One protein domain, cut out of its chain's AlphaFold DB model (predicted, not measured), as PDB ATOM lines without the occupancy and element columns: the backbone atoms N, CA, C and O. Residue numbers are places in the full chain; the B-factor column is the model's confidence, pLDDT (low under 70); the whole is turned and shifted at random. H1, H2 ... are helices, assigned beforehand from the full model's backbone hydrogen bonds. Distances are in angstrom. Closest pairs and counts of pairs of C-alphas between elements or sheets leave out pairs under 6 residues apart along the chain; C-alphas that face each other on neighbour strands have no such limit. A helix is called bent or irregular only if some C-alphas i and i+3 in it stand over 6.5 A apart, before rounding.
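What this domain is: This is residues 99 to 131 and 162 to 191 of the 487 residues of the protein "Hypothetical protein" of Prasinoderma singulare (UniProt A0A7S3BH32). Two long helices cross as a lopsided X, steeply tilted and meeting at one small place: H1b, the second arm of the bent helix H1, crosses the middle of H2. The first arm, H1a, sticks out from this crossing, as do both ends of H2, with residues 99 to 115, 162 to 170 and 180 to 191 standing free. The printed part has 63 residues, with two named helices in the order H1, H2 and no named strand, and its class is all helix. It is only just loose, close to extended, with a radius of gyration of the C-alphas of 15.6 A and spans of 51 by 23 by 18 A.

Where its parts are: H1, residues 99 to 131, was assigned as one helix by its hydrogen bonds but is bent, with C-alphas 114 and 117 6.6 A apart. Arm H1a, residues 99 to 114, begins at C-alpha 99 at (-23.135, -37.481, -40.726) and is 22.3 A long from first to last C-alpha. Arm H1b, residues 117 to 131, is 20.7 A long. H2, residues 162 to 188, is 38.2 A long and ends at C-alpha 188 at (-7.579, -36.374, -15.814).

How they stand to each other: H1a and H1b stand at a shallow tilt of 29 degrees. H1b touches H2 with residues 120 to 124 alone, and H2 touches H1b with residues 174 to 178 alone. Their closest C-alphas, those of Val 120 and Thr 175, are 7.4 A apart. H1b and H2 run opposite ways at a steep tilt of 63 degrees. H1a and H2 are apart. Each O i to N i+4 pair is within hydrogen-bond range in H1a and H2, and 10 of 11 are in H1b.

The domain as a whole: The two C-alphas farthest apart, those of Asp 99 and Ala 162, are 51.7 A apart. Residues 132 to 161 are not printed, and the link from H1 to H2 runs across this cut, with C-alphas 131 and 162 20.4 A apart. The mean pLDDT of the printed part is 86.9, and no printed residue is under 70.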
ATOM      1  N   ASP A  99     -22.496 -38.792 -40.853       82.25
ATOM      2  CA  ASP A  99     -23.135 -37.481 -40.726       82.25
ATOM      3  C   ASP A  99     -24.251 -37.528 -39.676       82.25
ATOM      4  O   ASP A  99     -24.339 -36.632 -38.841       82.25
ATOM      5  N   PHE A 100     -24.999 -38.634 -39.603       84.00
ATOM      6  CA  PHE A 100     -25.914 -38.897 -38.489       84.00
ATOM      7  C   PHE A 100     -25.180 -38.988 -37.137       84.00
ATOM      8  O   PHE A 100     -25.569 -38.338 -36.171       84.00
ATOM      9  N   GLU A 101     -24.077 -39.740 -37.074       85.25
ATOM     10  CA  GLU A 101     -23.221 -39.857 -35.885       85.25
ATOM     11  C   GLU A 101     -22.701 -38.489 -35.403       85.25
ATOM     12  O   GLU A 101     -22.736 -38.196 -34.206       85.25
ATOM     13  N   ARG A 102     -22.259 -37.629 -36.330       86.75
ATOM     14  CA  ARG A 102     -21.841 -36.247 -36.044       86.75
ATOM     15  C   ARG A 102     -22.977 -35.419 -35.460       86.75
ATOM     16  O   ARG A 102     -22.769 -34.801 -34.422       86.75
ATOM     17  N   VAL A 103     -24.158 -35.436 -36.083       90.62
ATOM     18  CA  VAL A 103     -25.335 -34.696 -35.598       90.62
ATOM     19  C   VAL A 103     -25.699 -35.131 -34.176       90.62
ATOM     20  O   VAL A 103     -25.886 -34.278 -33.316       90.62
ATOM     21  N   VAL A 104     -25.703 -36.437 -33.882       90.62
ATOM     22  CA  VAL A 104     -25.959 -36.948 -32.523       90.62
ATOM     23  C   VAL A 104     -24.890 -36.481 -31.526       90.62
ATOM     24  O   VAL A 104     -25.230 -36.059 -30.421       90.62
ATOM     25  N   LYS A 105     -23.603 -36.509 -31.904       89.62
ATOM     26  CA  LYS A 105     -22.496 -36.037 -31.050       89.62
ATOM     27  C   LYS A 105     -22.571 -34.527 -30.781       89.62
ATOM     28  O   LYS A 105     -22.364 -34.121 -29.640       89.62
ATOM     29  N   VAL A 106     -22.904 -33.716 -31.787       91.38
ATOM     30  CA  VAL A 106     -23.082 -32.258 -31.650       91.38
ATOM     31  C   VAL A 106     -24.311 -31.932 -30.802       91.38
ATOM     32  O   VAL A 106     -24.191 -31.165 -29.853       91.38
ATOM     33  N   ALA A 107     -25.458 -32.570 -31.053       92.56
ATOM     34  CA  ALA A 107     -26.673 -32.368 -30.261       92.56
ATOM     35  C   ALA A 107     -26.471 -32.741 -28.779       92.56
ATOM     36  O   ALA A 107     -26.906 -32.012 -27.889       92.56
ATOM     37  N   TYR A 108     -25.757 -33.837 -28.499       91.31
ATOM     38  CA  TYR A 108     -25.391 -34.217 -27.132       91.31
ATOM     39  C   TYR A 108     -24.420 -33.217 -26.481       91.31
ATOM     40  O   TYR A 108     -24.581 -32.885 -25.307       91.31
ATOM     41  N   ALA A 109     -23.435 -32.710 -27.231       91.00
ATOM     42  CA  ALA A 109     -22.507 -31.695 -26.737       91.00
ATOM     43  C   ALA A 109     -23.223 -30.372 -26.418       91.00
ATOM     44  O   ALA A 109     -23.024 -29.830 -25.333       91.00
ATOM     45  N   LEU A 110     -24.102 -29.898 -27.306       92.69
ATOM     46  CA  LEU A 110     -24.912 -28.696 -27.097       92.69
ATOM     47  C   LEU A 110     -25.823 -28.849 -25.869       92.69
ATOM     48  O   LEU A 110     -25.809 -27.997 -24.985       92.69
ATOM     49  N   PHE A 111     -26.524 -29.982 -25.741       93.94
ATOM     50  CA  PHE A 111     -27.312 -30.305 -24.547       93.94
ATOM     51  C   PHE A 111     -26.471 -30.273 -23.256       93.94
ATOM     52  O   PHE A 111     -26.921 -29.747 -22.238       93.94
ATOM     53  N   ALA A 112     -25.242 -30.799 -23.284       90.44
ATOM     54  CA  ALA A 112     -24.348 -30.776 -22.128       90.44
ATOM     55  C   ALA A 112     -23.855 -29.357 -21.777       90.44
ATOM     56  O   ALA A 112     -23.755 -29.029 -20.595       90.44
ATOM     57  N   VAL A 113     -23.582 -28.512 -22.780       90.44
ATOM     58  CA  VAL A 113     -23.191 -27.103 -22.590       90.44
ATOM     59  C   VAL A 113     -24.350 -26.295 -22.004       90.44
ATOM     60  O   VAL A 113     -24.177 -25.683 -20.951       90.44
ATOM     61  N   LEU A 114     -25.543 -26.371 -22.600       91.69
ATOM     62  CA  LEU A 114     -26.755 -25.696 -22.109       91.69
ATOM     63  C   LEU A 114     -27.197 -26.213 -20.725       91.69
ATOM     64  O   LEU A 114     -27.744 -25.467 -19.913       91.69
ATOM     65  N   GLY A 115     -26.917 -27.481 -20.410       91.06
ATOM     66  CA  GLY A 115     -27.172 -28.069 -19.094       91.06
ATOM     67  C   GLY A 115     -26.193 -27.631 -17.995       91.06
ATOM     68  O   GLY A 115     -26.545 -27.677 -16.814       91.06
ATOM     69  N   ALA A 116     -24.976 -27.191 -18.335       88.75
ATOM     70  CA  ALA A 116     -23.949 -26.872 -17.342       88.75
ATOM     71  C   ALA A 116     -24.316 -25.687 -16.413       88.75
ATOM     72  O   ALA A 116     -24.180 -25.849 -15.193       88.75
ATOM     73  N   PRO A 117     -24.850 -24.541 -16.896       88.56
ATOM     74  CA  PRO A 117     -25.323 -23.453 -16.033       88.56
ATOM     75  C   PRO A 117     -26.354 -23.904 -14.989       88.56
ATOM     76  O   PRO A 117     -26.258 -23.520 -13.822       88.56
ATOM     77  N   LEU A 118     -27.285 -24.785 -15.377       86.88
ATOM     78  CA  LEU A 118     -28.343 -25.308 -14.502       86.88
ATOM     79  C   LEU A 118     -27.798 -26.131 -13.322       86.88
ATOM     80  O   LEU A 118     -28.478 -26.266 -12.306       86.88
ATOM     81  N   ILE A 119     -26.573 -26.654 -13.430       87.12
ATOM     82  CA  ILE A 119     -25.870 -27.378 -12.359       87.12
ATOM     83  C   ILE A 119     -24.968 -26.425 -11.558       87.12
ATOM     84  O   ILE A 119     -24.926 -26.491 -10.327       87.12
ATOM     85  N   VAL A 120     -24.261 -25.514 -12.235       88.12
ATOM     86  CA  VAL A 120     -23.293 -24.596 -11.609       88.12
ATOM     87  C   VAL A 120     -23.978 -23.549 -10.722       88.12
ATOM     88  O   VAL A 120     -23.475 -23.257  -9.637       88.12
ATOM     89  N   ILE A 121     -25.140 -23.020 -11.123       86.81
ATOM     90  CA  ILE A 121     -25.900 -22.032 -10.336       86.81
ATOM     91  C   ILE A 121     -26.298 -22.580  -8.947       86.81
ATOM     92  O   ILE A 121     -25.896 -21.977  -7.946       86.81
ATOM     93  N   PRO A 122     -27.028 -23.710  -8.816       86.06
ATOM     94  CA  PRO A 122     -27.384 -24.240  -7.502       86.06
ATOM     95  C   PRO A 122     -26.154 -24.682  -6.699       86.06
ATOM     96  O   PRO A 122     -26.110 -24.431  -5.493       86.06
ATOM     97  N   LEU A 123     -25.123 -25.247  -7.345       86.38
ATOM     98  CA  LEU A 123     -23.862 -25.586  -6.678       86.38
ATOM     99  C   LEU A 123     -23.214 -24.352  -6.032       86.38
ATOM    100  O   LEU A 123     -22.817 -24.410  -4.867       86.38
ATOM    101  N   ARG A 124     -23.183 -23.215  -6.738       87.88
ATOM    102  CA  ARG A 124     -22.685 -21.949  -6.192       87.88
ATOM    103  C   ARG A 124     -23.496 -21.501  -4.975       87.88
ATOM    104  O   ARG A 124     -22.907 -21.234  -3.935       87.88
ATOM    105  N   THR A 125     -24.830 -21.505  -5.053       85.50
ATOM    106  CA  THR A 125     -25.674 -21.104  -3.906       85.50
ATOM    107  C   THR A 125     -25.474 -21.992  -2.672       85.50
ATOM    108  O   THR A 125     -25.537 -21.507  -1.539       85.50
ATOM    109  N   ALA A 126     -25.172 -23.280  -2.871       85.81
ATOM    110  CA  ALA A 126     -24.833 -24.199  -1.790       85.81
ATOM    111  C   ALA A 126     -23.458 -23.878  -1.173       85.81
ATOM    112  O   ALA A 126     -23.334 -23.854   0.052       85.81
ATOM    113  N   LEU A 127     -22.444 -23.570  -1.992       86.12
ATOM    114  CA  LEU A 127     -21.123 -23.135  -1.521       86.12
ATOM    115  C   LEU A 127     -21.196 -21.802  -0.760       86.12
ATOM    116  O   LEU A 127     -20.675 -21.715   0.350       86.12
ATOM    117  N   ASP A 128     -21.905 -20.806  -1.294       84.19
ATOM    118  CA  ASP A 128     -22.097 -19.499  -0.653       84.19
ATOM    119  C   ASP A 128     -22.787 -19.648   0.719       84.19
ATOM    120  O   ASP A 128     -22.402 -19.000   1.699       84.19
ATOM    121  N   SER A 129     -23.750 -20.571   0.830       83.50
ATOM    122  CA  SER A 129     -24.427 -20.913   2.090       83.50
ATOM    123  C   SER A 129     -23.500 -21.601   3.102       83.50
ATOM    124  O   SER A 129     -23.561 -21.303   4.295       83.50
ATOM    125  N   LEU A 130     -22.614 -22.497   2.655       83.75
ATOM    126  CA  LEU A 130     -21.634 -23.169   3.521       83.75
ATOM    127  C   LEU A 130     -20.548 -22.199   4.019       83.75
ATOM    128  O   LEU A 130     -20.196 -22.207   5.201       83.75
ATOM    129  N   LEU A 131     -20.047 -21.335   3.135       82.44
ATOM    130  CA  LEU A 131     -19.002 -20.358   3.446       82.44
ATOM    131  C   LEU A 131     -19.523 -19.244   4.368       82.44
ATOM    132  O   LEU A 131     -18.842 -18.877   5.321       82.44
ATOM    133  N   ALA A 162     -18.819  -0.693  -4.407       74.69
ATOM    134  CA  ALA A 162     -17.579  -1.428  -4.154       74.69
ATOM    135  C   ALA A 162     -17.835  -2.821  -3.543       74.69
ATOM    136  O   ALA A 162     -17.144  -3.778  -3.891       74.69
ATOM    137  N   GLU A 163     -18.835  -2.954  -2.669       76.62
ATOM    138  CA  GLU A 163     -19.284  -4.244  -2.126       76.62
ATOM    139  C   GLU A 163     -19.963  -5.111  -3.192       76.62
ATOM    140  O   GLU A 163     -19.675  -6.304  -3.284       76.62
ATOM    141  N   GLU A 164     -20.806  -4.520  -4.039       79.44
ATOM    142  CA  GLU A 164     -21.445  -5.210  -5.161       79.44
ATOM    143  C   GLU A 164     -20.414  -5.682  -6.196       79.44
ATOM    144  O   GLU A 164     -20.451  -6.837  -6.613       79.44
ATOM    145  N   PHE A 165     -19.444  -4.836  -6.556       78.69
ATOM    146  CA  PHE A 165     -18.331  -5.231  -7.421       78.69
ATOM    147  C   PHE A 165     -17.507  -6.364  -6.796       78.69
ATOM    148  O   PHE A 165     -17.228  -7.355  -7.467       78.69
ATOM    149  N   ARG A 166     -17.175  -6.277  -5.499       81.06
ATOM    150  CA  ARG A 166     -16.455  -7.347  -4.786       81.06
ATOM    151  C   ARG A 166     -17.231  -8.665  -4.792       81.06
ATOM    152  O   ARG A 166     -16.611  -9.708  -4.978       81.06
ATOM    153  N   ARG A 167     -18.557  -8.623  -4.618       80.38
ATOM    154  CA  ARG A 167     -19.429  -9.801  -4.754       80.38
ATOM    155  C   ARG A 167     -19.378 -10.354  -6.173       80.38
ATOM    156  O   ARG A 167     -18.927 -11.474  -6.328       80.38
ATOM    157  N   ARG A 168     -19.681  -9.553  -7.201       82.62
ATOM    158  CA  ARG A 168     -19.623  -9.981  -8.615       82.62
ATOM    159  C   ARG A 168     -18.262 -10.580  -9.010       82.62
ATOM    160  O   ARG A 168     -18.219 -11.545  -9.765       82.62
ATOM    161  N   VAL A 169     -17.154 -10.050  -8.486       83.44
ATOM    162  CA  VAL A 169     -15.803 -10.601  -8.708       83.44
ATOM    163  C   VAL A 169     -15.591 -11.925  -7.964       83.44
ATOM    164  O   VAL A 169     -15.046 -12.857  -8.552       83.44
ATOM    165  N   GLY A 170     -16.031 -12.047  -6.708       83.94
ATOM    166  CA  GLY A 170     -15.982 -13.312  -5.960       83.94
ATOM    167  C   GLY A 170     -16.853 -14.402  -6.592       83.94
ATOM    168  O   GLY A 170     -16.408 -15.532  -6.763       83.94
ATOM    169  N   ASP A 171     -18.051 -14.024  -7.026       84.38
ATOM    170  CA  ASP A 171     -19.025 -14.839  -7.749       84.38
ATOM    171  C   ASP A 171     -18.452 -15.390  -9.065       84.38
ATOM    172  O   ASP A 171     -18.548 -16.588  -9.352       84.38
ATOM    173  N   ALA A 172     -17.822 -14.517  -9.860       86.56
ATOM    174  CA  ALA A 172     -17.141 -14.895 -11.091       86.56
ATOM    175  C   ALA A 172     -15.933 -15.799 -10.805       86.56
ATOM    176  O   ALA A 172     -15.780 -16.828 -11.458       86.56
ATOM    177  N   ALA A 173     -15.117 -15.480  -9.796       88.06
ATOM    178  CA  ALA A 173     -13.967 -16.296  -9.406       88.06
ATOM    179  C   ALA A 173     -14.377 -17.704  -8.937       88.06
ATOM    180  O   ALA A 173     -13.753 -18.683  -9.343       88.06
ATOM    181  N   ALA A 174     -15.452 -17.828  -8.152       87.81
ATOM    182  CA  ALA A 174     -16.014 -19.117  -7.751       87.81
ATOM    183  C   ALA A 174     -16.515 -19.919  -8.963       87.81
ATOM    184  O   ALA A 174     -16.256 -21.116  -9.065       87.81
ATOM    185  N   THR A 175     -17.177 -19.253  -9.915       90.25
ATOM    186  CA  THR A 175     -17.666 -19.866 -11.163       90.25
ATOM    187  C   THR A 175     -16.512 -20.368 -12.037       90.25
ATOM    188  O   THR A 175     -16.505 -21.531 -12.433       90.25
ATOM    189  N   ILE A 176     -15.486 -19.538 -12.253       91.19
ATOM    190  CA  ILE A 176     -14.257 -19.897 -12.978       91.19
ATOM    191  C   ILE A 176     -13.541 -21.065 -12.288       91.19
ATOM    192  O   ILE A 176     -13.082 -21.982 -12.964       91.19
ATOM    193  N   TRP A 177     -13.477 -21.076 -10.953       91.56
ATOM    194  CA  TRP A 177     -12.874 -22.172 -10.196       91.56
ATOM    195  C   TRP A 177     -13.655 -23.487 -10.344       91.56
ATOM    196  O   TRP A 177     -13.040 -24.521 -10.601       91.56
ATOM    197  N   MET A 178     -14.990 -23.464 -10.256       90.38
ATOM    198  CA  MET A 178     -15.826 -24.658 -10.447       90.38
ATOM    199  C   MET A 178     -15.701 -25.229 -11.865       90.38
ATOM    200  O   MET A 178     -15.491 -26.432 -12.026       90.38
ATOM    201  N   VAL A 179     -15.778 -24.377 -12.895       91.38
ATOM    202  CA  VAL A 179     -15.623 -24.798 -14.297       91.38
ATOM    203  C   VAL A 179     -14.197 -25.293 -14.559       91.38
ATOM    204  O   VAL A 179     -14.016 -26.355 -15.149       91.38
ATOM    205  N   GLY A 180     -13.178 -24.594 -14.054       92.31
ATOM    206  CA  GLY A 180     -11.778 -25.010 -14.161       92.31
ATOM    207  C   GLY A 180     -11.500 -26.357 -13.484       92.31
ATOM    208  O   GLY A 180     -10.795 -27.190 -14.052       92.31
ATOM    209  N   ALA A 181     -12.099 -26.616 -12.318       90.88
ATOM    210  CA  ALA A 181     -12.015 -27.907 -11.640       90.88
ATOM    211  C   ALA A 181     -12.711 -29.029 -12.432       90.88
ATOM    212  O   ALA A 181     -12.167 -30.130 -12.532       90.88
ATOM    213  N   ALA A 182     -13.868 -28.752 -13.046       90.00
ATOM    214  CA  ALA A 182     -14.560 -29.705 -13.913       90.00
ATOM    215  C   ALA A 182     -13.746 -30.037 -15.179       90.00
ATOM    216  O   ALA A 182     -13.606 -31.209 -15.529       90.00
ATOM    217  N   VAL A 183     -13.136 -29.033 -15.822       91.06
ATOM    218  CA  VAL A 183     -12.232 -29.231 -16.970       91.06
ATOM    219  C   VAL A 183     -10.991 -30.028 -16.560       91.06
ATOM    220  O   VAL A 183     -10.631 -30.981 -17.246       91.06
ATOM    221  N   ALA A 184     -10.368 -29.710 -15.421       91.00
ATOM    222  CA  ALA A 184      -9.221 -30.463 -14.909       91.00
ATOM    223  C   ALA A 184      -9.570 -31.937 -14.631       91.00
ATOM    224  O   ALA A 184      -8.800 -32.827 -14.989       91.00
ATOM    225  N   ALA A 185     -10.750 -32.210 -14.061       87.50
ATOM    226  CA  ALA A 185     -11.246 -33.570 -13.863       87.50
ATOM    227  C   ALA A 185     -11.502 -34.300 -15.196       87.50
ATOM    228  O   ALA A 185     -11.129 -35.465 -15.329       87.50
ATOM    229  N   GLY A 186     -12.067 -33.619 -16.201       87.00
ATOM    230  CA  GLY A 186     -12.275 -34.173 -17.545       87.00
ATOM    231  C   GLY A 186     -10.975 -34.462 -18.308       87.00
ATOM    232  O   GLY A 186     -10.908 -35.429 -19.060       87.00
ATOM    233  N   VAL A 187      -9.918 -33.675 -18.085       88.19
ATOM    234  CA  VAL A 187      -8.573 -33.944 -18.631       88.19
ATOM    235  C   VAL A 187      -7.898 -35.116 -17.908       88.19
ATOM    236  O   VAL A 187      -7.194 -35.898 -18.546       88.19
ATOM    237  N   ALA A 188      -8.119 -35.264 -16.598       84.88
ATOM    238  CA  ALA A 188      -7.579 -36.374 -15.814       84.88
ATOM    239  C   ALA A 188      -8.269 -37.720 -16.111       84.88
ATOM    240  O   ALA A 188      -7.618 -38.759 -16.057       84.88
ATOM    241  N   MET A 189      -9.567 -37.712 -16.435       83.75
ATOM    242  CA  MET A 189     -10.389 -38.915 -16.601       83.75
ATOM    243  C   MET A 189     -10.847 -39.095 -18.065       83.75
ATOM    244  O   MET A 189     -11.901 -38.586 -18.447       83.75
ATOM    245  N   PRO A 190     -10.113 -39.852 -18.908       75.12
ATOM    246  CA  PRO A 190     -10.393 -39.975 -20.349       75.12
ATOM    247  C   PRO A 190     -11.612 -40.854 -20.704       75.12
ATOM    248  O   PRO A 190     -11.979 -40.965 -21.882       75.12
ATOM    249  N   ASN A 191     -12.220 -41.497 -19.703       84.56
ATOM    250  CA  ASN A 191     -13.310 -42.459 -19.835       84.56
ATOM    251  C   ASN A 191     -14.555 -41.989 -19.072       84.56
ATOM    252  O   ASN A 191     -14.565 -41.928 -17.843       84.56
TER     253      ASN A 191